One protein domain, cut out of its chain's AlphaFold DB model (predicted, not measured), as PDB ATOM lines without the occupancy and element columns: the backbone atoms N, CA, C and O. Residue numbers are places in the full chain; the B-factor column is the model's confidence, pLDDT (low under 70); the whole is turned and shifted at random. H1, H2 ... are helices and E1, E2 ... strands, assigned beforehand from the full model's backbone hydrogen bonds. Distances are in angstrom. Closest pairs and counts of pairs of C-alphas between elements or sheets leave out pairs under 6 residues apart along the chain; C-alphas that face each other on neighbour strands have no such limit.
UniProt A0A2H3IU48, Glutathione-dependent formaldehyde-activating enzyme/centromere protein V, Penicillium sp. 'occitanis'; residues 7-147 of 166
ATOM      1  N   PHE A   7    -102.410  31.809  -1.504       96.69
ATOM      2  CA  PHE A   7    -102.740  30.446  -1.894       96.69
ATOM      3  C   PHE A   7    -103.827  30.446  -2.957       96.69
ATOM      4  O   PHE A   7    -104.822  31.157  -2.812       96.69
ATOM      5  N   TYR A   8    -103.650  29.673  -4.027       96.94
ATOM      6  CA  TYR A   8    -104.680  29.567  -5.055       96.94
ATOM      7  C   TYR A   8    -104.618  28.275  -5.870       96.94
ATOM      8  O   TYR A   8    -103.575  27.633  -6.009       96.94
ATOM      9  N   LYS A   9    -105.755  27.917  -6.464       97.19
ATOM     10  CA  LYS A   9    -105.886  26.821  -7.428       97.19
ATOM     11  C   LYS A   9    -106.510  27.341  -8.707       97.19
ATOM     12  O   LYS A   9    -107.475  28.096  -8.680       97.19
ATOM     13  N   CYS A  10    -105.947  26.939  -9.838       96.00
ATOM     14  CA  CYS A  10    -106.353  27.410 -11.156       96.00
ATOM     15  C   CYS A  10    -106.973  26.262 -11.962       96.00
ATOM     16  O   CYS A  10    -106.409  25.168 -12.017       96.00
ATOM     17  N   ASN A  11    -108.115  26.509 -12.608       96.44
ATOM     18  CA  ASN A  11    -108.796  25.522 -13.458       96.44
ATOM     19  C   ASN A  11    -108.210  25.403 -14.883       96.44
ATOM     20  O   ASN A  11    -108.745  24.640 -15.693       96.44
ATOM     21  N   CYS A  12    -107.137  26.131 -15.222       94.81
ATOM     22  CA  CYS A  12    -106.515  26.002 -16.539       94.81
ATOM     23  C   CYS A  12    -105.957  24.582 -16.742       94.81
ATOM     24  O   CYS A  12    -105.626  23.865 -15.791       94.81
ATOM     25  N   THR A  13    -105.825  24.167 -18.003       94.56
ATOM     26  CA  THR A  13    -105.425  22.797 -18.350       94.56
ATOM     27  C   THR A  13    -104.096  22.383 -17.718       94.56
ATOM     28  O   THR A  13    -103.986  21.253 -17.243       94.56
ATOM     29  N   THR A  14    -103.106  23.278 -17.689       94.88
ATOM     30  CA  THR A  14    -101.778  22.996 -17.126       94.88
ATOM     31  C   THR A  14    -101.848  22.769 -15.619       94.88
ATOM     32  O   THR A  14    -101.484  21.690 -15.153       94.88
ATOM     33  N   CYS A  15    -102.372  23.743 -14.866       95.31
ATOM     34  CA  CYS A  15    -102.461  23.675 -13.406       95.31
ATOM     35  C   CYS A  15    -103.272  22.458 -12.956       95.31
ATOM     36  O   CYS A  15    -102.839  21.723 -12.071       95.31
ATOM     37  N   ARG A  16    -104.394  22.175 -13.630       94.69
ATOM     38  CA  ARG A  16    -105.205  20.990 -13.345       94.69
ATOM     39  C   ARG A  16    -104.448  19.686 -13.581       94.69
ATOM     40  O   ARG A  16    -104.466  18.823 -12.710       94.69
ATOM     41  N   LYS A  17    -103.821  19.504 -14.749       93.81
ATOM     42  CA  LYS A  17    -103.127  18.242 -15.079       93.81
ATOM     43  C   LYS A  17    -101.931  17.980 -14.167       93.81
ATOM     44  O   LYS A  17    -101.603  16.828 -13.925       93.81
ATOM     45  N   MET A  18    -101.299  19.038 -13.668       93.88
ATOM     46  CA  MET A  18    -100.201  18.943 -12.706       93.88
ATOM     47  C   MET A  18    -100.678  18.794 -11.257       93.88
ATOM     48  O   MET A  18     -99.850  18.555 -10.384       93.88
ATOM     49  N   GLY A  19    -101.975  18.979 -10.987       94.25
ATOM     50  CA  GLY A  19    -102.497  19.084  -9.625       94.25
ATOM     51  C   GLY A  19    -101.916  20.272  -8.856       94.25
ATOM     52  O   GLY A  19    -101.805  20.205  -7.643       94.25
ATOM     53  N   TYR A  20    -101.500  21.341  -9.536       96.50
ATOM     54  CA  TYR A  20    -100.678  22.390  -8.938       96.50
ATOM     55  C   TYR A  20    -101.454  23.210  -7.901       96.50
ATOM     56  O   TYR A  20    -102.475  23.828  -8.221       96.50
ATOM     57  N   PHE A  21    -100.947  23.251  -6.669       97.50
ATOM     58  CA  PHE A  21    -101.475  24.100  -5.605       97.50
ATOM     59  C   PHE A  21    -100.538  25.291  -5.444       97.50
ATOM     60  O   PHE A  21     -99.464  25.170  -4.863       97.50
ATOM     61  N   HIS A  22    -100.929  26.451  -5.961       97.56
ATOM     62  CA  HIS A  22    -100.051  27.608  -5.945       97.56
ATOM     63  C   HIS A  22     -99.934  28.209  -4.547       97.56
ATOM     64  O   HIS A  22    -100.933  28.574  -3.929       97.56
ATOM     65  N   MET A  23     -98.694  28.401  -4.112       97.12
ATOM     66  CA  MET A  23     -98.309  29.265  -3.005       97.12
ATOM     67  C   MET A  23     -97.365  30.347  -3.537       97.12
ATOM     68  O   MET A  23     -96.397  30.048  -4.235       97.12
ATOM     69  N   ARG A  24     -97.649  31.615  -3.236       96.44
ATOM     70  CA  ARG A  24     -96.781  32.762  -3.542       96.44
ATOM     71  C   ARG A  24     -96.348  33.432  -2.251       96.44
ATOM     72  O   ARG A  24     -97.193  33.726  -1.406       96.44
ATOM     73  N   LEU A  25     -95.050  33.667  -2.115       95.00
ATOM     74  CA  LEU A  25     -94.472  34.341  -0.957       95.00
ATOM     75  C   LEU A  25     -94.608  35.863  -1.099       95.00
ATOM     76  O   LEU A  25     -94.568  36.360  -2.226       95.00
ATOM     77  N   PRO A  26     -94.746  36.610   0.009       93.88
ATOM     78  CA  PRO A  26     -94.789  38.069  -0.044       93.88
ATOM     79  C   PRO A  26     -93.470  38.677  -0.551       93.88
ATOM     80  O   PRO A  26     -93.505  39.731  -1.183       93.88
ATOM     81  N   ASP A  27     -92.336  38.005  -0.321       93.81
ATOM     82  CA  ASP A  27     -91.021  38.396  -0.831       93.81
ATOM     83  C   ASP A  27     -90.224  37.172  -1.312       93.81
ATOM     84  O   ASP A  27     -89.340  36.647  -0.635       93.81
ATOM     85  N   ALA A  28     -90.539  36.689  -2.514       95.69
ATOM     86  CA  ALA A  28     -89.883  35.502  -3.057       95.69
ATOM     87  C   ALA A  28     -88.355  35.650  -3.217       95.69
ATOM     88  O   ALA A  28     -87.649  34.656  -3.078       95.69
ATOM     89  N   ALA A  29     -87.825  36.853  -3.466       95.44
ATOM     90  CA  ALA A  29     -86.385  37.049  -3.668       95.44
ATOM     91  C   ALA A  29     -85.564  36.864  -2.381       95.44
ATOM     92  O   ALA A  29     -84.390  36.483  -2.436       95.44
ATOM     93  N   ASN A  30     -86.186  37.097  -1.223       93.31
ATOM     94  CA  ASN A  30     -85.544  36.932   0.081       93.31
ATOM     95  C   ASN A  30     -86.079  35.740   0.889       93.31
ATOM     96  O   ASN A  30     -85.565  35.475   1.972       93.31
ATOM     97  N   GLN A  31     -87.090  35.021   0.391       92.88
ATOM     98  CA  GLN A  31     -87.728  33.916   1.119       92.88
ATOM     99  C   GLN A  31     -87.737  32.584   0.357       92.88
ATOM    100  O   GLN A  31     -88.066  31.558   0.949       92.88
ATOM    101  N   PHE A  32     -87.394  32.568  -0.934       95.06
ATOM    102  CA  PHE A  32     -87.316  31.344  -1.727       95.06
ATOM    103  C   PHE A  32     -85.891  31.101  -2.226       95.06
ATOM    104  O   PHE A  32     -85.314  31.926  -2.935       95.06
ATOM    105  N   PHE A  33     -85.354  29.928  -1.894       94.75
ATOM    106  CA  PHE A  33     -84.005  29.512  -2.261       94.75
ATOM    107  C   PHE A  33     -84.034  28.090  -2.818       94.75
ATOM    108  O   PHE A  33     -84.612  27.185  -2.214       94.75
ATOM    109  N   VAL A  34     -83.364  27.873  -3.945       94.62
ATOM    110  CA  VAL A  34     -83.139  26.536  -4.496       94.62
ATOM    111  C   VAL A  34     -81.765  26.068  -4.039       94.62
ATOM    112  O   VAL A  34     -80.728  26.570  -4.471       94.62
ATOM    113  N   LEU A  35     -81.779  25.105  -3.123       91.50
ATOM    114  CA  LEU A  35     -80.578  24.528  -2.517       91.50
ATOM    115  C   LEU A  35     -80.033  23.325  -3.302       91.50
ATOM    116  O   LEU A  35     -78.907  22.887  -3.089       91.50
ATOM    117  N   SER A  36     -80.880  22.698  -4.114       89.62
ATOM    118  CA  SER A  36     -80.538  21.552  -4.950       89.62
ATOM    119  C   SER A  36     -81.510  21.500  -6.132       89.62
ATOM    120  O   SER A  36     -82.704  21.732  -5.914       89.62
ATOM    121  N   PRO A  37     -81.044  21.175  -7.348       92.81
ATOM    122  CA  PRO A  37     -79.651  20.875  -7.700       92.81
ATOM    123  C   PRO A  37     -78.719  22.103  -7.612       92.81
ATOM    124  O   PRO A  37     -79.197  23.236  -7.636       92.81
ATOM    125  N   PRO A  38     -77.389  21.904  -7.493       89.62
ATOM    126  CA  PRO A  38     -76.422  23.009  -7.456       89.62
ATOM    127  C   PRO A  38     -76.337  23.762  -8.789       89.62
ATOM    128  O   PRO A  38     -75.938  24.926  -8.823       89.62
ATOM    129  N   ASP A  39     -76.709  23.094  -9.876       92.50
ATOM    130  CA  ASP A  39     -76.874  23.670 -11.200       92.50
ATOM    131  C   ASP A  39     -78.355  23.624 -11.579       92.50
ATOM    132  O   ASP A  39     -78.924  22.540 -11.747       92.50
ATOM    133  N   LEU A  40     -78.979  24.797 -11.681       91.81
ATOM    134  CA  LEU A  40     -80.403  24.923 -11.971       91.81
ATOM    135  C   LEU A  40     -80.750  24.384 -13.368       91.81
ATOM    136  O   LEU A  40     -81.849  23.864 -13.554       91.81
ATOM    137  N   GLU A  41     -79.809  24.427 -14.318       92.38
ATOM    138  CA  GLU A  41     -79.997  23.919 -15.687       92.38
ATOM    139  C   GLU A  41     -80.159  22.394 -15.737       92.38
ATOM    140  O   GLU A  41     -80.709  21.851 -16.693       92.38
ATOM    141  N   SER A  42     -79.753  21.684 -14.678       95.50
ATOM    142  CA  SER A  42     -79.977  20.239 -14.556       95.50
ATOM    143  C   SER A  42     -81.432  19.862 -14.231       95.50
ATOM    144  O   SER A  42     -81.800  18.684 -14.301       95.50
ATOM    145  N   MET A  43     -82.280  20.835 -13.879       96.56
ATOM    146  CA  MET A  43     -83.724  20.626 -13.772       96.56
ATOM    147  C   MET A  43     -84.361  20.565 -15.161       96.56
ATOM    148  O   MET A  43     -83.973  21.276 -16.081       96.56
ATOM    149  N   SER A  44     -85.399  19.744 -15.320       97.44
ATOM    150  CA  SER A  44     -86.200  19.770 -16.543       97.44
ATOM    151  C   SER A  44     -87.201  20.919 -16.516       97.44
ATOM    152  O   SER A  44     -87.785  21.217 -15.475       97.44
ATOM    153  N   ASP A  45     -87.431  21.528 -17.676       95.62
ATOM    154  CA  ASP A  45     -88.346  22.653 -17.863       95.62
ATOM    155  C   ASP A  45     -89.503  22.234 -18.777       95.62
ATOM    156  O   ASP A  45     -89.300  21.816 -19.919       95.62
ATOM    157  N   TYR A  46     -90.730  22.332 -18.270       96.12
ATOM    158  CA  TYR A  46     -91.927  22.269 -19.097       96.12
ATOM    159  C   TYR A  46     -92.481  23.678 -19.278       96.12
ATOM    160  O   TYR A  46     -92.707  24.384 -18.301       96.12
ATOM    161  N   ARG A  47     -92.780  24.065 -20.519       95.25
ATOM    162  CA  ARG A  47     -93.353  25.373 -20.854       95.25
ATOM    163  C   ARG A  47     -94.676  25.196 -21.589       95.25
ATOM    164  O   ARG A  47     -94.815  24.322 -22.440       95.25
ATOM    165  N   CYS A  48     -95.653  26.036 -21.268       91.31
ATOM    166  CA  CYS A  48     -96.976  26.029 -21.893       91.31
ATOM    167  C   CYS A  48     -97.480  27.453 -22.146       91.31
ATOM    168  O   CYS A  48     -96.950  28.414 -21.584       91.31
ATOM    169  N   GLY A  49     -98.552  27.591 -22.929       87.25
ATOM    170  CA  GLY A  49     -99.134  28.900 -23.233       87.25
ATOM    171  C   GLY A  49     -98.123  29.788 -23.955       87.25
ATOM    172  O   GLY A  49     -97.558  29.372 -24.961       87.25
ATOM    173  N   SER A  50     -97.850  30.977 -23.417       89.31
ATOM    174  CA  SER A  50     -96.838  31.893 -23.966       89.31
ATOM    175  C   SER A  50     -95.396  31.384 -23.848       89.31
ATOM    176  O   SER A  50     -94.482  32.009 -24.371       89.31
ATOM    177  N   GLY A  51     -95.163  30.295 -23.110       92.44
ATOM    178  CA  GLY A  51     -93.824  29.782 -22.840       92.44
ATOM    179  C   GLY A  51     -92.997  30.655 -21.889       92.44
ATOM    180  O   GLY A  51     -91.798  30.433 -21.757       92.44
ATOM    181  N   HIS A  52     -93.625  31.636 -21.229       91.38
ATOM    182  CA  HIS A  52     -92.940  32.519 -20.284       91.38
ATOM    183  C   HIS A  52     -92.621  31.814 -18.965       91.38
ATOM    184  O   HIS A  52     -91.509  31.945 -18.475       91.38
ATOM    185  N   VAL A  53     -93.584  31.074 -18.400       95.12
ATOM    186  CA  VAL A  53     -93.420  30.377 -17.114       95.12
ATOM    187  C   VAL A  53     -92.694  29.053 -17.310       95.12
ATOM    188  O   VAL A  53     -93.148  28.212 -18.088       95.12
ATOM    189  N   GLN A  54     -91.608  28.873 -16.559       96.00
ATOM    190  CA  GLN A  54     -90.874  27.618 -16.463       96.00
ATOM    191  C   GLN A  54     -91.487  26.764 -15.356       96.00
ATOM    192  O   GLN A  54     -91.460  27.143 -14.182       96.00
ATOM    193  N   TRP A  55     -92.043  25.610 -15.713       96.69
ATOM    194  CA  TRP A  55     -92.544  24.631 -14.748       96.69
ATOM    195  C   TRP A  55     -91.430  23.632 -14.451       96.69
ATOM    196  O   TRP A  55     -91.394  22.544 -15.034       96.69
ATOM    197  N   LEU A  56     -90.500  24.037 -13.585       96.94
ATOM    198  CA  LEU A  56     -89.286  23.285 -13.278       96.94
ATOM    199  C   LEU A  56     -89.597  22.012 -12.485       96.94
ATOM    200  O   LEU A  56     -90.414  22.004 -11.558       96.94
ATOM    201  N   PHE A  57     -88.942  20.913 -12.851       97.38
ATOM    202  CA  PHE A  57     -89.159  19.619 -12.214       97.38
ATOM    203  C   PHE A  57     -87.915  18.738 -12.200       97.38
ATOM    204  O   PHE A  57     -87.006  18.877 -13.019       97.38
ATOM    205  N   CYS A  58     -87.880  17.801 -11.253       97.06
ATOM    206  CA  CYS A  58     -86.798  16.829 -11.173       97.06
ATOM    207  C   CYS A  58     -86.918  15.809 -12.322       97.06
ATOM    208  O   CYS A  58     -87.922  15.093 -12.371       97.06
ATOM    209  N   PRO A  59     -85.907  15.656 -13.200       97.06
ATOM    210  CA  PRO A  59     -85.961  14.695 -14.308       97.06
ATOM    211  C   PRO A  59     -86.062  13.234 -13.853       97.06
ATOM    212  O   PRO A  59     -86.457  12.376 -14.634       97.06
ATOM    213  N   LYS A  60     -85.693  12.932 -12.600       96.75
ATOM    214  CA  LYS A  60     -85.674  11.562 -12.068       96.75
ATOM    215  C   LYS A  60     -87.027  11.121 -11.514       96.75
ATOM    216  O   LYS A  60     -87.477  10.029 -11.830       96.75
ATOM    217  N   CYS A  61     -87.662  11.947 -10.681       96.25
ATOM    218  CA  CYS A  61     -88.936  11.599 -10.035       96.25
ATOM    219  C   CYS A  61     -90.154  12.320 -10.629       96.25
ATOM    220  O   CYS A  61     -91.283  11.983 -10.294       96.25
ATOM    221  N   GLY A  62     -89.957  13.325 -11.488       95.62
ATOM    222  CA  GLY A  62     -91.043  14.080 -12.117       95.62
ATOM    223  C   GLY A  62     -91.738  15.105 -11.210       95.62
ATOM    224  O   GLY A  62     -92.650  15.796 -11.671       95.62
ATOM    225  N   VAL A  63     -91.322  15.225  -9.943       96.06
ATOM    226  CA  VAL A  63     -91.923  16.149  -8.968       96.06
ATOM    227  C   VAL A  63     -91.620  17.600  -9.346       96.06
ATOM    228  O   VAL A  63     -90.477  17.945  -9.665       96.06
ATOM    229  N   ARG A  64     -92.658  18.446  -9.295       95.50
ATOM    230  CA  ARG A  64     -92.606  19.885  -9.601       95.50
ATOM    231  C   ARG A  64     -92.800  20.681  -8.321       95.50
ATOM    232  O   ARG A  64     -93.938  20.863  -7.886       95.50
ATOM    233  N   CYS A  65     -91.703  21.119  -7.717       96.38
ATOM    234  CA  CYS A  65     -91.766  21.849  -6.452       96.38
ATOM    235  C   CYS A  65     -92.107  23.329  -6.643       96.38
ATOM    236  O   CYS A  65     -92.667  23.952  -5.746       96.38
ATOM    237  N   PHE A  66     -91.769  23.910  -7.795       97.62
ATOM    238  CA  PHE A  66     -92.020  25.318  -8.069       97.62
ATOM    239  C   PHE A  66     -92.103  25.603  -9.573       97.62
ATOM    240  O   PHE A  66     -91.638  24.832 -10.410       97.62
ATOM    241  N   ALA A  67     -92.683  26.750  -9.898       97.19
ATOM    242  CA  ALA A  67     -92.727  27.337 -11.220       97.19
ATOM    243  C   ALA A  67     -92.212  28.765 -11.121       97.19
ATOM    244  O   ALA A  67     -92.499  29.467 -10.145       97.19
ATOM    245  N   ALA A  68     -91.443  29.192 -12.114       97.12
ATOM    246  CA  ALA A  68     -90.738  30.451 -12.022       97.12
ATOM    247  C   ALA A  68     -90.524  31.134 -13.370       97.12
ATOM    248  O   ALA A  68     -90.511  30.513 -14.429       97.12
ATOM    249  N   VAL A  69     -90.337  32.442 -13.284       95.69
ATOM    250  CA  VAL A  69     -89.756  33.311 -14.302       95.69
ATOM    251  C   VAL A  69     -88.893  34.281 -13.538       95.69
ATOM    252  O   VAL A  69     -89.367  34.862 -12.565       95.69
ATOM    253  N   GLY A  70     -87.666  34.514 -13.962       89.62
ATOM    254  CA  GLY A  70     -86.985  35.668 -13.420       89.62
ATOM    255  C   GLY A  70     -85.489  35.695 -13.618       89.62
ATOM    256  O   GLY A  70     -84.907  34.788 -14.217       89.62
ATOM    257  N   PRO A  71     -84.887  36.773 -13.105       95.38
ATOM    258  CA  PRO A  71     -83.453  36.946 -13.063       95.38
ATOM    259  C   PRO A  71     -82.893  36.059 -11.951       95.38
ATOM    260  O   PRO A  71     -82.810  36.463 -10.793       95.38
ATOM    261  N   TRP A  72     -82.567  34.817 -12.292       96.19
ATOM    262  CA  TRP A  72     -81.870  33.919 -11.382       96.19
ATOM    263  C   TRP A  72     -80.446  34.407 -11.143       96.19
ATOM    264  O   TRP A  72     -79.724  34.718 -12.089       96.19
ATOM    265  N   ILE A  73     -80.027  34.400  -9.883       97.00
ATOM    266  CA  ILE A  73     -78.630  34.569  -9.493       97.00
ATOM    267  C   ILE A  73     -78.194  33.400  -8.627       97.00
ATOM    268  O   ILE A  73     -78.989  32.807  -7.889       97.00
ATOM    269  N   LYS A  74     -76.902  33.103  -8.710       96.56
ATOM    270  CA  LYS A  74     -76.222  32.256  -7.744       96.56
ATOM    271  C   LYS A  74     -75.717  33.146  -6.616       96.56
ATOM    272  O   LYS A  74     -75.030  34.128  -6.876       96.56
ATOM    273  N   ASP A  75     -76.072  32.802  -5.388       95.25
ATOM    274  CA  ASP A  75     -75.735  33.570  -4.192       95.25
ATOM    275  C   ASP A  75     -75.198  32.639  -3.099       95.25
ATOM    276  O   ASP A  75     -75.274  31.411  -3.211       95.25
ATOM    277  N   GLU A  76     -74.665  33.223  -2.034       93.50
ATOM    278  CA  GLU A  76     -74.344  32.531  -0.798       93.50
ATOM    279  C   GLU A  76     -75.179  33.088   0.350       93.50
ATOM    280  O   GLU A  76     -75.173  34.291   0.602       93.50
ATOM    281  N   ILE A  77     -75.848  32.218   1.099       90.62
ATOM    282  CA  ILE A  77     -76.662  32.610   2.257       90.62
ATOM    283  C   ILE A  77     -76.071  32.066   3.558       90.62
ATOM    284  O   ILE A  77     -75.468  30.994   3.565       90.62
ATOM    285  N   SER A  78     -76.250  32.811   4.653       88.31
ATOM    286  CA  SER A  78     -75.878  32.362   6.003       88.31
ATOM    287  C   SER A  78     -76.784  31.227   6.471       88.31
ATOM    288  O   SER A  78     -77.964  31.175   6.111       88.31
ATOM    289  N   ARG A  79     -76.248  30.375   7.348       81.69
ATOM    290  CA  ARG A  79     -77.018  29.364   8.072       81.69
ATOM    291  C   ARG A  79     -78.261  29.907   8.759       81.69
ATOM    292  O   ARG A  79     -79.304  29.270   8.676       81.69
ATOM    293  N   ASP A  80     -78.175  31.090   9.350       84.19
ATOM    294  CA  ASP A  80     -79.265  31.677  10.137       84.19
ATOM    295  C   ASP A  80     -80.528  31.977   9.312       84.19
ATOM    296  O   ASP A  80     -81.614  32.104   9.865       84.19
ATOM    297  N   LEU A  81     -80.412  32.077   7.982       83.25
ATOM    298  CA  LEU A  81     -81.562  32.316   7.102       83.25
ATOM    299  C   LEU A  81     -82.411  31.063   6.858       83.25
ATOM    300  O   LEU A  81     -83.549  31.176   6.407       83.25
ATOM    301  N   VAL A  82     -81.859  29.875   7.110       79.25
ATOM    302  CA  VAL A  82     -82.487  28.588   6.768       79.25
ATOM    303  C   VAL A  82     -82.365  27.553   7.890       79.25
ATOM    304  O   VAL A  82     -82.716  26.395   7.686       79.25
ATOM    305  N   ASP A  83     -81.896  27.946   9.074       75.56
ATOM    306  CA  ASP A  83     -81.615  27.057  10.210       75.56
ATOM    307  C   ASP A  83     -82.825  26.211  10.643       75.56
ATOM    308  O   ASP A  83     -82.661  25.061  11.042       75.56
ATOM    309  N   LYS A  84     -84.035  26.758  10.498       72.81
ATOM    310  CA  LYS A  84     -85.317  26.094  10.772       72.81
ATOM    311  C   LYS A  84     -85.814  25.199   9.637       72.81
ATOM    312  O   LYS A  84     -86.707  24.389   9.857       72.81
ATOM    313  N   ALA A  85     -85.288  25.374   8.427       72.00
ATOM    314  CA  ALA A  85     -85.778  24.714   7.219       72.00
ATOM    315  C   ALA A  85     -84.888  23.552   6.756       72.00
ATOM    316  O   ALA A  85     -85.335  22.715   5.974       72.00
ATOM    317  N   ILE A  86     -83.629  23.487   7.200       73.94
ATOM    318  CA  ILE A  86     -82.701  22.425   6.805       73.94
ATOM    319  C   ILE A  86     -81.966  21.819   7.989       73.94
ATOM    320  O   ILE A  86     -81.655  22.488   8.971       73.94
ATOM    321  N   THR A  87     -81.655  20.530   7.868       69.38
ATOM    322  CA  THR A  87     -80.939  19.813   8.917       69.38
ATOM    323  C   THR A  87     -79.488  20.316   9.035       69.38
ATOM    324  O   THR A  87     -78.885  20.716   8.025       69.38
ATOM    325  N   PRO A  88     -78.890  20.321  10.242       65.44
ATOM    326  CA  PRO A  88     -77.526  20.811  10.454       65.44
ATOM    327  C   PRO A  88     -76.466  20.116   9.587       65.44
ATOM    328  O   PRO A  88     -75.462  20.736   9.233       65.44
ATOM    329  N   GLU A  89     -76.691  18.857   9.203       72.69
ATOM    330  CA  GLU A  89     -75.765  18.052   8.398       72.69
ATOM    331  C   GLU A  89     -75.551  18.648   7.004       72.69
ATOM    332  O   GLU A  89     -74.457  18.536   6.452       72.69
ATOM    333  N   ARG A  90     -76.555  19.348   6.457       72.75
ATOM    334  CA  ARG A  90     -76.494  19.945   5.114       72.75
ATOM    335  C   ARG A  90     -75.460  21.064   4.996       72.75
ATOM    336  O   ARG A  90     -75.019  21.368   3.891       72.75
ATOM    337  N   PHE A  91     -75.060  21.664   6.115       70.62
ATOM    338  CA  PHE A  91     -73.990  22.655   6.125       70.62
ATOM    339  C   PHE A  91     -72.595  22.032   6.100       70.62
ATOM    340  O   PHE A  91     -71.655  22.762   5.834       70.62
ATOM    341  N   GLU A  92     -72.408  20.732   6.365       71.62
ATOM    342  CA  GLU A  92     -71.075  20.094   6.419       71.62
ATOM    343  C   GLU A  92     -70.029  20.888   7.249       71.62
ATOM    344  O   GLU A  92     -68.837  20.842   6.954       71.62
ATOM    345  N   ARG A  93     -70.457  21.631   8.287       69.25
ATOM    346  CA  ARG A  93     -69.639  22.587   9.081       69.25
ATOM    347  C   ARG A  93     -69.248  23.905   8.382       69.25
ATOM    348  O   ARG A  93     -68.360  24.604   8.857       69.25
ATOM    349  N   ARG A  94     -69.895  24.264   7.277       74.69
ATOM    350  CA  ARG A  94     -69.768  25.563   6.598       74.69
ATOM    351  C   ARG A  94     -70.755  26.562   7.199       74.69
ATOM    352  O   ARG A  94     -71.850  26.190   7.604       74.69
ATOM    353  N   GLU A  95     -70.392  27.839   7.220       82.62
ATOM    354  CA  GLU A  95     -71.286  28.912   7.692       82.62
ATOM    355  C   GLU A  95     -72.207  29.446   6.584       82.62
ATOM    356  O   GLU A  95     -73.208  30.109   6.863       82.62
ATOM    357  N   ARG A  96     -71.880  29.146   5.320       88.75
ATOM    358  CA  ARG A  96     -72.601  29.625   4.137       88.75
ATOM    359  C   ARG A  96     -72.940  28.487   3.183       88.75
ATOM    360  O   ARG A  96     -72.168  27.537   3.040       88.75
ATOM    361  N   LEU A  97     -74.077  28.615   2.503       88.81
ATOM    362  CA  LEU A  97     -74.508  27.709   1.437       88.81
ATOM    363  C   LEU A  97     -74.654  28.456   0.124       88.81
ATOM    364  O   LEU A  97     -75.265  29.521   0.088       88.81
ATOM    365  N   SER A  98     -74.154  27.849  -0.952       91.88
ATOM    366  CA  SER A  98     -74.441  28.312  -2.303       91.88
ATOM    367  C   SER A  98     -75.858  27.910  -2.698       91.88
ATOM    368  O   SER A  98     -76.243  26.747  -2.554       91.88
ATOM    369  N   VAL A  99     -76.627  28.877  -3.187       94.38
ATOM    370  CA  VAL A  99     -78.042  28.722  -3.531       94.38
ATOM    371  C   VAL A  99     -78.355  29.446  -4.827       94.38
ATOM    372  O   VAL A  99     -77.656  30.385  -5.211       94.38
ATOM    373  N   TRP A 100     -79.449  29.053  -5.470       97.06
ATOM    374  CA  TRP A 100     -80.086  29.887  -6.483       97.06
ATOM    375  C   TRP A 100     -81.262  30.639  -5.880       97.06
ATOM    376  O   TRP A 100     -82.050  30.073  -5.117       97.06
ATOM    377  N   ARG A 101     -81.407  31.908  -6.249       96.31
ATOM    378  CA  ARG A 101     -82.567  32.729  -5.889       96.31
ATOM    379  C   ARG A 101     -82.882  33.741  -6.977       96.31
ATOM    380  O   ARG A 101     -82.097  33.927  -7.906       96.31
ATOM    381  N   MET A 102     -84.029  34.397  -6.847       97.50
ATOM    382  CA  MET A 102     -84.325  35.578  -7.653       97.50
ATOM    383  C   MET A 102     -83.457  36.743  -7.190       97.50
ATOM    384  O   MET A 102     -83.349  36.967  -5.987       97.50
ATOM    385  N   ASP A 103     -82.874  37.483  -8.128       97.50
ATOM    386  CA  ASP A 103     -82.056  38.657  -7.829       97.50
ATOM    387  C   ASP A 103     -82.887  39.739  -7.119       97.50
ATOM    388  O   ASP A 103     -83.757  40.350  -7.751       97.50
ATOM    389  N   PRO A 104     -82.637  40.026  -5.828       95.81
ATOM    390  CA  PRO A 104     -83.411  41.024  -5.094       95.81
ATOM    391  C   PRO A 104     -83.243  42.443  -5.627       95.81
ATOM    392  O   PRO A 104     -84.095  43.285  -5.357       95.81
ATOM    393  N   ALA A 105     -82.163  42.731  -6.362       96.56
ATOM    394  CA  ALA A 105     -81.929  44.056  -6.920       96.56
ATOM    395  C   ALA A 105     -82.903  44.381  -8.063       96.56
ATOM    396  O   ALA A 105     -83.177  45.553  -8.323       96.56
ATOM    397  N   VAL A 106     -83.434  43.361  -8.745       96.94
ATOM    398  CA  VAL A 106     -84.268  43.540  -9.947       96.94
ATOM    399  C   VAL A 106     -85.602  42.794  -9.903       96.94
ATOM    400  O   VAL A 106     -86.484  43.080 -10.718       96.94
ATOM    401  N   TYR A 107     -85.788  41.840  -8.986       97.31
ATOM    402  CA  TYR A 107     -87.010  41.049  -8.892       97.31
ATOM    403  C   TYR A 107     -88.194  41.895  -8.418       97.31
ATOM    404  O   TYR A 107     -88.230  42.427  -7.313       97.31
ATOM    405  N   LEU A 108     -89.215  41.953  -9.266       94.81
ATOM    406  CA  LEU A 108     -90.504  42.563  -9.012       94.81
ATOM    407  C   LEU A 108     -91.561  41.585  -9.511       94.81
ATOM    408  O   LEU A 108     -91.695  41.341 -10.716       94.81
ATOM    409  N   GLU A 109     -92.304  41.015  -8.571       93.44
ATOM    410  CA  GLU A 109     -93.301  39.994  -8.859       93.44
ATOM    411  C   GLU A 109     -94.348  40.500  -9.872       93.44
ATOM    412  O   GLU A 109     -94.856  41.616  -9.760       93.44
ATOM    413  N   MET A 110     -94.666  39.675 -10.873       91.56
ATOM    414  CA  MET A 110     -95.521  39.986 -12.031       91.56
ATOM    415  C   MET A 110     -94.974  41.049 -13.005       91.56
ATOM    416  O   MET A 110     -95.651  41.345 -13.987       91.56
ATOM    417  N   LYS A 111     -93.782  41.617 -12.771       94.06
ATOM    418  CA  LYS A 111     -93.142  42.591 -13.676       94.06
ATOM    419  C   LYS A 111     -91.874  42.037 -14.317       94.06
ATOM    420  O   LYS A 111     -91.797  41.955 -15.535       94.06
ATOM    421  N   THR A 112     -90.891  41.668 -13.500       95.38
ATOM    422  CA  THR A 112     -89.593  41.135 -13.953       95.38
ATOM    423  C   THR A 112     -89.424  39.662 -13.605       95.38
ATOM    424  O   THR A 112     -88.566  38.988 -14.170       95.38
ATOM    425  N   GLY A 113     -90.266  39.136 -12.713       95.44
ATOM    426  CA  GLY A 113     -90.267  37.729 -12.367       95.44
ATOM    427  C   GLY A 113     -91.566  37.267 -11.723       95.44
ATOM    428  O   GLY A 113     -92.503  38.031 -11.490       95.44
ATOM    429  N   TYR A 114     -91.620  35.977 -11.461       96.06
ATOM    430  CA  TYR A 114     -92.719  35.271 -10.840       96.06
ATOM    431  C   TYR A 114     -92.149  34.017 -10.189       96.06
ATOM    432  O   TYR A 114     -91.367  33.306 -10.814       96.06
ATOM    433  N   VAL A 115     -92.547  33.726  -8.957       97.69
ATOM    434  CA  VAL A 115     -92.244  32.461  -8.283       97.69
ATOM    435  C   VAL A 115     -93.533  31.947  -7.683       97.69
ATOM    436  O   VAL A 115     -94.231  32.670  -6.976       97.69
ATOM    437  N   SER A 116     -93.846  30.686  -7.938       97.69
ATOM    438  CA  SER A 116     -94.913  29.997  -7.238       97.69
ATOM    439  C   SER A 116     -94.452  28.621  -6.822       97.69
ATOM    440  O   SER A 116     -94.014  27.834  -7.651       97.69
ATOM    441  N   ILE A 117     -94.585  28.330  -5.539       97.81
ATOM    442  CA  ILE A 117     -94.290  27.033  -4.942       97.81
ATOM    443  C   ILE A 117     -95.522  26.145  -5.112       97.81
ATOM    444  O   ILE A 117     -96.655  26.628  -5.040       97.81
ATOM    445  N   ASN A 118     -95.306  24.856  -5.351       97.50
ATOM    446  CA  ASN A 118     -96.354  23.856  -5.291       97.50
ATOM    447  C   ASN A 118     -96.543  23.430  -3.833       97.50
ATOM    448  O   ASN A 118     -95.742  22.674  -3.291       97.50
ATOM    449  N   ALA A 119     -97.598  23.909  -3.182       95.69
ATOM    450  CA  ALA A 119     -97.825  23.662  -1.761       95.69
ATOM    451  C   ALA A 119     -97.976  22.165  -1.422       95.69
ATOM    452  O   ALA A 119     -97.694  21.758  -0.302       95.69
ATOM    453  N   LEU A 120     -98.362  21.333  -2.400       94.12
ATOM    454  CA  LEU A 120     -98.448  19.875  -2.242       94.12
ATOM    455  C   LEU A 120     -97.092  19.188  -2.058       94.12
ATOM    456  O   LEU A 120     -97.060  18.034  -1.647       94.12
ATOM    457  N   THR A 121     -95.988  19.852  -2.402       94.19
ATOM    458  CA  THR A 121     -94.635  19.289  -2.277       94.19
ATOM    459  C   THR A 121     -93.898  19.824  -1.055       94.19
ATOM    460  O   THR A 121     -92.682  19.685  -0.980       94.19
ATOM    461  N   ILE A 122     -94.594  20.522  -0.154       91.25
ATOM    462  CA  ILE A 122     -94.015  20.982   1.105       91.25
ATOM    463  C   ILE A 122     -94.117  19.832   2.100       91.25
ATOM    464  O   ILE A 122     -95.221  19.401   2.448       91.25
ATOM    465  N   ASP A 123     -92.956  19.356   2.537       86.06
ATOM    466  CA  ASP A 123     -92.835  18.320   3.557       86.06
ATOM    467  C   ASP A 123     -93.509  18.790   4.855       86.06
ATOM    468  O   ASP A 123     -93.311  19.917   5.311       86.06
ATOM    469  N   GLN A 124     -94.361  17.942   5.427       80.12
ATOM    470  CA  GLN A 124     -95.171  18.281   6.606       80.12
ATOM    471  C   GLN A 124     -94.465  17.963   7.927       80.12
ATOM    472  O   GLN A 124     -94.921  18.371   8.991       80.12
ATOM    473  N   ASP A 125     -93.359  17.233   7.850       74.25
ATOM    474  CA  ASP A 125     -92.506  16.777   8.944       74.25
ATOM    475  C   ASP A 125     -91.218  17.611   9.068       74.25
ATOM    476  O   ASP A 125     -90.222  17.156   9.633       74.25
ATOM    477  N   GLN A 126     -91.221  18.847   8.551       73.69
ATOM    478  CA  GLN A 126     -90.094  19.768   8.705       73.69
ATOM    479  C   GLN A 126     -89.832  20.096  10.181       73.69
ATOM    480  O   GLN A 126     -90.743  20.156  11.001       73.69
ATOM    481  N   LEU A 127     -88.561  20.351  10.506       66.88
ATOM    482  CA  LEU A 127     -88.054  20.549  11.873       66.88
ATOM    483  C   LEU A 127     -88.573  21.814  12.589       66.88
ATOM    484  O   LEU A 127     -88.127  22.110  13.695       66.88
ATOM    485  N   HIS A 128     -89.477  22.578  11.977       69.06
ATOM    486  CA  HIS A 128     -90.056  23.778  12.567       69.06
ATOM    487  C   HIS A 128     -91.439  23.503  13.176       69.06
ATOM    488  O   HIS A 128     -92.224  22.728  12.639       69.06
ATOM    489  N   ASP A 129     -91.794  24.213  14.251       67.19
ATOM    490  CA  ASP A 129     -93.019  23.988  15.052       67.19
ATOM    491  C   ASP A 129     -94.355  24.328  14.346       67.19
ATOM    492  O   ASP A 129     -95.401  24.448  14.983       67.19
ATOM    493  N   GLN A 130     -94.341  24.545  13.033       72.56
ATOM    494  CA  GLN A 130     -95.506  24.926  12.235       72.56
ATOM    495  C   GLN A 130     -95.738  23.885  11.141       72.56
ATOM    496  O   GLN A 130     -94.848  23.628  10.348       72.56
ATOM    497  N   SER A 131     -96.929  23.298  11.054       78.31
ATOM    498  CA  SER A 131     -97.307  22.456   9.910       78.31
ATOM    499  C   SER A 131     -98.190  23.245   8.947       78.31
ATOM    500  O   SER A 131     -99.008  24.070   9.366       78.31
ATOM    501  N   LEU A 132     -98.025  23.011   7.643       86.88
ATOM    502  CA  LEU A 132     -98.865  23.618   6.613       86.88
ATOM    503  C   LEU A 132    -100.007  22.663   6.253       86.88
ATOM    504  O   LEU A 132     -99.960  21.973   5.234       86.88
ATOM    505  N   ASP A 133    -101.066  22.650   7.063       90.06
ATOM    506  CA  ASP A 133    -102.259  21.865   6.741       90.06
ATOM    507  C   ASP A 133    -103.060  22.530   5.610       90.06
ATOM    508  O   ASP A 133    -103.796  23.501   5.807       90.06
ATOM    509  N   LEU A 134    -102.943  21.978   4.403       91.62
ATOM    510  CA  LEU A 134    -103.640  22.487   3.222       91.62
ATOM    511  C   LEU A 134    -105.168  22.427   3.355       91.62
ATOM    512  O   LEU A 134    -105.855  23.239   2.733       91.62
ATOM    513  N   ARG A 135    -105.712  21.516   4.174       92.44
ATOM    514  CA  ARG A 135    -107.158  21.463   4.448       92.44
ATOM    515  C   ARG A 135    -107.590  22.698   5.220       92.44
ATOM    516  O   ARG A 135    -108.583  23.319   4.860       92.44
ATOM    517  N   HIS A 136    -106.789  23.114   6.201       92.75
ATOM    518  CA  HIS A 136    -107.063  24.307   6.993       92.75
ATOM    519  C   HIS A 136    -107.143  25.563   6.117       92.75
ATOM    520  O   HIS A 136    -108.016  26.400   6.325       92.75
ATOM    521  N   LEU A 137    -106.305  25.663   5.078       93.62
ATOM    522  CA  LEU A 137    -106.370  26.769   4.116       93.62
ATOM    523  C   LEU A 137    -107.716  26.816   3.369       93.62
ATOM    524  O   LEU A 137    -108.259  27.895   3.110       93.62
ATOM    525  N   VAL A 138    -108.254  25.648   3.009       93.38
ATOM    526  CA  VAL A 138    -109.564  25.523   2.353       93.38
ATOM    527  C   VAL A 138    -110.687  25.847   3.339       93.38
ATOM    528  O   VAL A 138    -111.551  26.666   3.022       93.38
ATOM    529  N   ASP A 139    -110.639  25.285   4.547       94.50
ATOM    530  CA  ASP A 139    -111.640  25.493   5.601       94.50
ATOM    531  C   ASP A 139    -111.733  26.968   6.021       94.50
ATOM    532  O   ASP A 139    -112.825  27.507   6.221       94.50
ATOM    533  N   GLN A 140    -110.589  27.655   6.080       94.56
ATOM    534  CA  GLN A 140    -110.496  29.088   6.366       94.56
ATOM    535  C   GLN A 140    -110.839  29.984   5.170       94.56
ATOM    536  O   GLN A 140    -110.867  31.205   5.319       94.56
ATOM    537  N   LYS A 141    -111.113  29.409   3.990       95.44
ATOM    538  CA  LYS A 141    -111.445  30.146   2.759       95.44
ATOM    539  C   LYS A 141    -110.359  31.148   2.353       95.44
ATOM    540  O   LYS A 141    -110.661  32.242   1.879       95.44
ATOM    541  N   VAL A 142    -109.087  30.780   2.527       94.88
ATOM    542  CA  VAL A 142    -107.941  31.605   2.092       94.88
ATOM    543  C   VAL A 142    -107.376  31.171   0.736       94.88
ATOM    544  O   VAL A 142    -106.547  31.877   0.160       94.88
ATOM    545  N   VAL A 143    -107.843  30.039   0.200       96.94
ATOM    546  CA  VAL A 143    -107.495  29.556  -1.143       96.94
ATOM    547  C   VAL A 143    -108.357  30.261  -2.186       96.94
ATOM    548  O   VAL A 143    -109.569  30.069  -2.230       96.94
ATOM    549  N   GLU A 144    -107.730  31.056  -3.050       97.06
ATOM    550  CA  GLU A 144    -108.390  31.649  -4.215       97.06
ATOM    551  C   GLU A 144    -108.560  30.578  -5.308       97.06
ATOM    552  O   GLU A 144    -107.603  29.959  -5.764       97.06
ATOM    553  N   TYR A 145    -109.781  30.351  -5.765       97.12
ATOM    554  CA  TYR A 145    -110.070  29.539  -6.937       97.12
ATOM    555  C   TYR A 145    -110.131  30.460  -8.149       97.12
ATOM    556  O   TYR A 145    -111.033  31.284  -8.266       97.12
ATOM    557  N   MET A 146    -109.146  30.333  -9.035       95.88
ATOM    558  CA  MET A 146    -108.993  31.163 -10.223       95.88
ATOM    559  C   MET A 146    -109.572  30.478 -11.461       95.88
ATOM    560  O   MET A 146    -109.264  29.316 -11.747       95.88
ATOM    561  N   ASP A 147    -110.332  31.238 -12.244       95.81
ATOM    562  CA  ASP A 147    -110.740  30.858 -13.594       95.81
ATOM    563  C   ASP A 147    -109.653  31.207 -14.620       95.81
ATOM    564  O   ASP A 147    -109.764  32.161 -15.384       95.81
TER     565      ASP A 147
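What this domain is: This is residues 7 to 147 of the 166 residues of the protein "Glutathione-dependent formaldehyde-activating enzyme/centromere protein V" of Penicillium sp. 'occitanis' (UniProt A0A2H3IU48). A strongly twisted five-stranded sheet, E5, E8, E2, E1 and E9 in order, makes one part of the domain, with the small hairpin E3 and E4 beside its E5 edge. A separate ribbon of the two long strands E6 and E7 makes the other part, with the short helix H3 at its far end, while H1, H2 and H4 are short helices at the margins of the large sheet. The printed part has 141 residues, with four named helices and nine named strands in the order E1 H1 E2 H2 E3 E4 E5 E6 H3 E7 E8 H4 E9; the large sheet is mixed and the class is mixed, with 62 residues, under half, in named elements. The whole is compact, with a radius of gyration of the C-alphas of 15.6 A and spans of 47 by 34 by 32 A.

Where its parts are: In the large sheet, E5 is residues 66 to 69, E8 is 114 to 118 and 13.2 A long, E2 is 22 to 24, E1 is 7 to 10, beginning at C-alpha 7 (-102.740, 30.446, -1.894), and E9 is 143 to 146, ending at C-alpha 146 (-108.993, 31.163, -10.223). E3 is residues 44 to 47 and E4 is 54 to 57. E6, residues 72 to 78, is 18.5 A long and E7, residues 96 to 102, is 17.7 A. The helices are H1, 13 to 18, H2, 28 to 31, H3, 88 to 91, and H4, 134 to 139.

How they stand to each other: E5 and E8 are antiparallel at 172 degrees, with N 67 and O 116 2.8 A apart, within hydrogen-bond range. E8 and E2 are antiparallel, with N 117 and O 23 at 2.8 A, and so are E2 and E1, with N 8 and O 22 at 2.9 A. E1 and E9 are parallel at 28 degrees, with N 9 and O 144 at 2.8 A. E8, H4 and E9 form a split strand-helix-strand unit, two strands running the same way with E2 and E1 between them, and its crossover is right-handed. H4 only grazes the sheet with residues 134 to 138, H2 with 28 to 29, and H1, only just on it with 5 pairs of C-alphas within 10 A, with 15 to 18; H3 is not on it. The hairpin E3 and E4 has N 55 and O 46 at 2.9 A; the closest C-alphas of E4 and E5, Trp 55 and Ala 67, are 4.5 A apart. E6 and E7 are antiparallel at 146 degrees, with N 75 and O 99 at 2.9 A; E5 and E6 are apart. The closest C-alphas of H2 and E7, Ala 29 and Met 102, are 4.7 A apart. In H1 and H4 every O i to N i+4 pair is within range; H2 and H3 are too short for one.

The domain as a whole: The C-alphas farthest apart, Arg 93 and Asp 147, are 47.7 A apart. The printed part has no cut. The links H2 to E3, E7 to E8 and E8 to H4 are long. Mean pLDDT of the printed part is 91.0, with residues 87 to 88, 93 and 127 to 129 under 70.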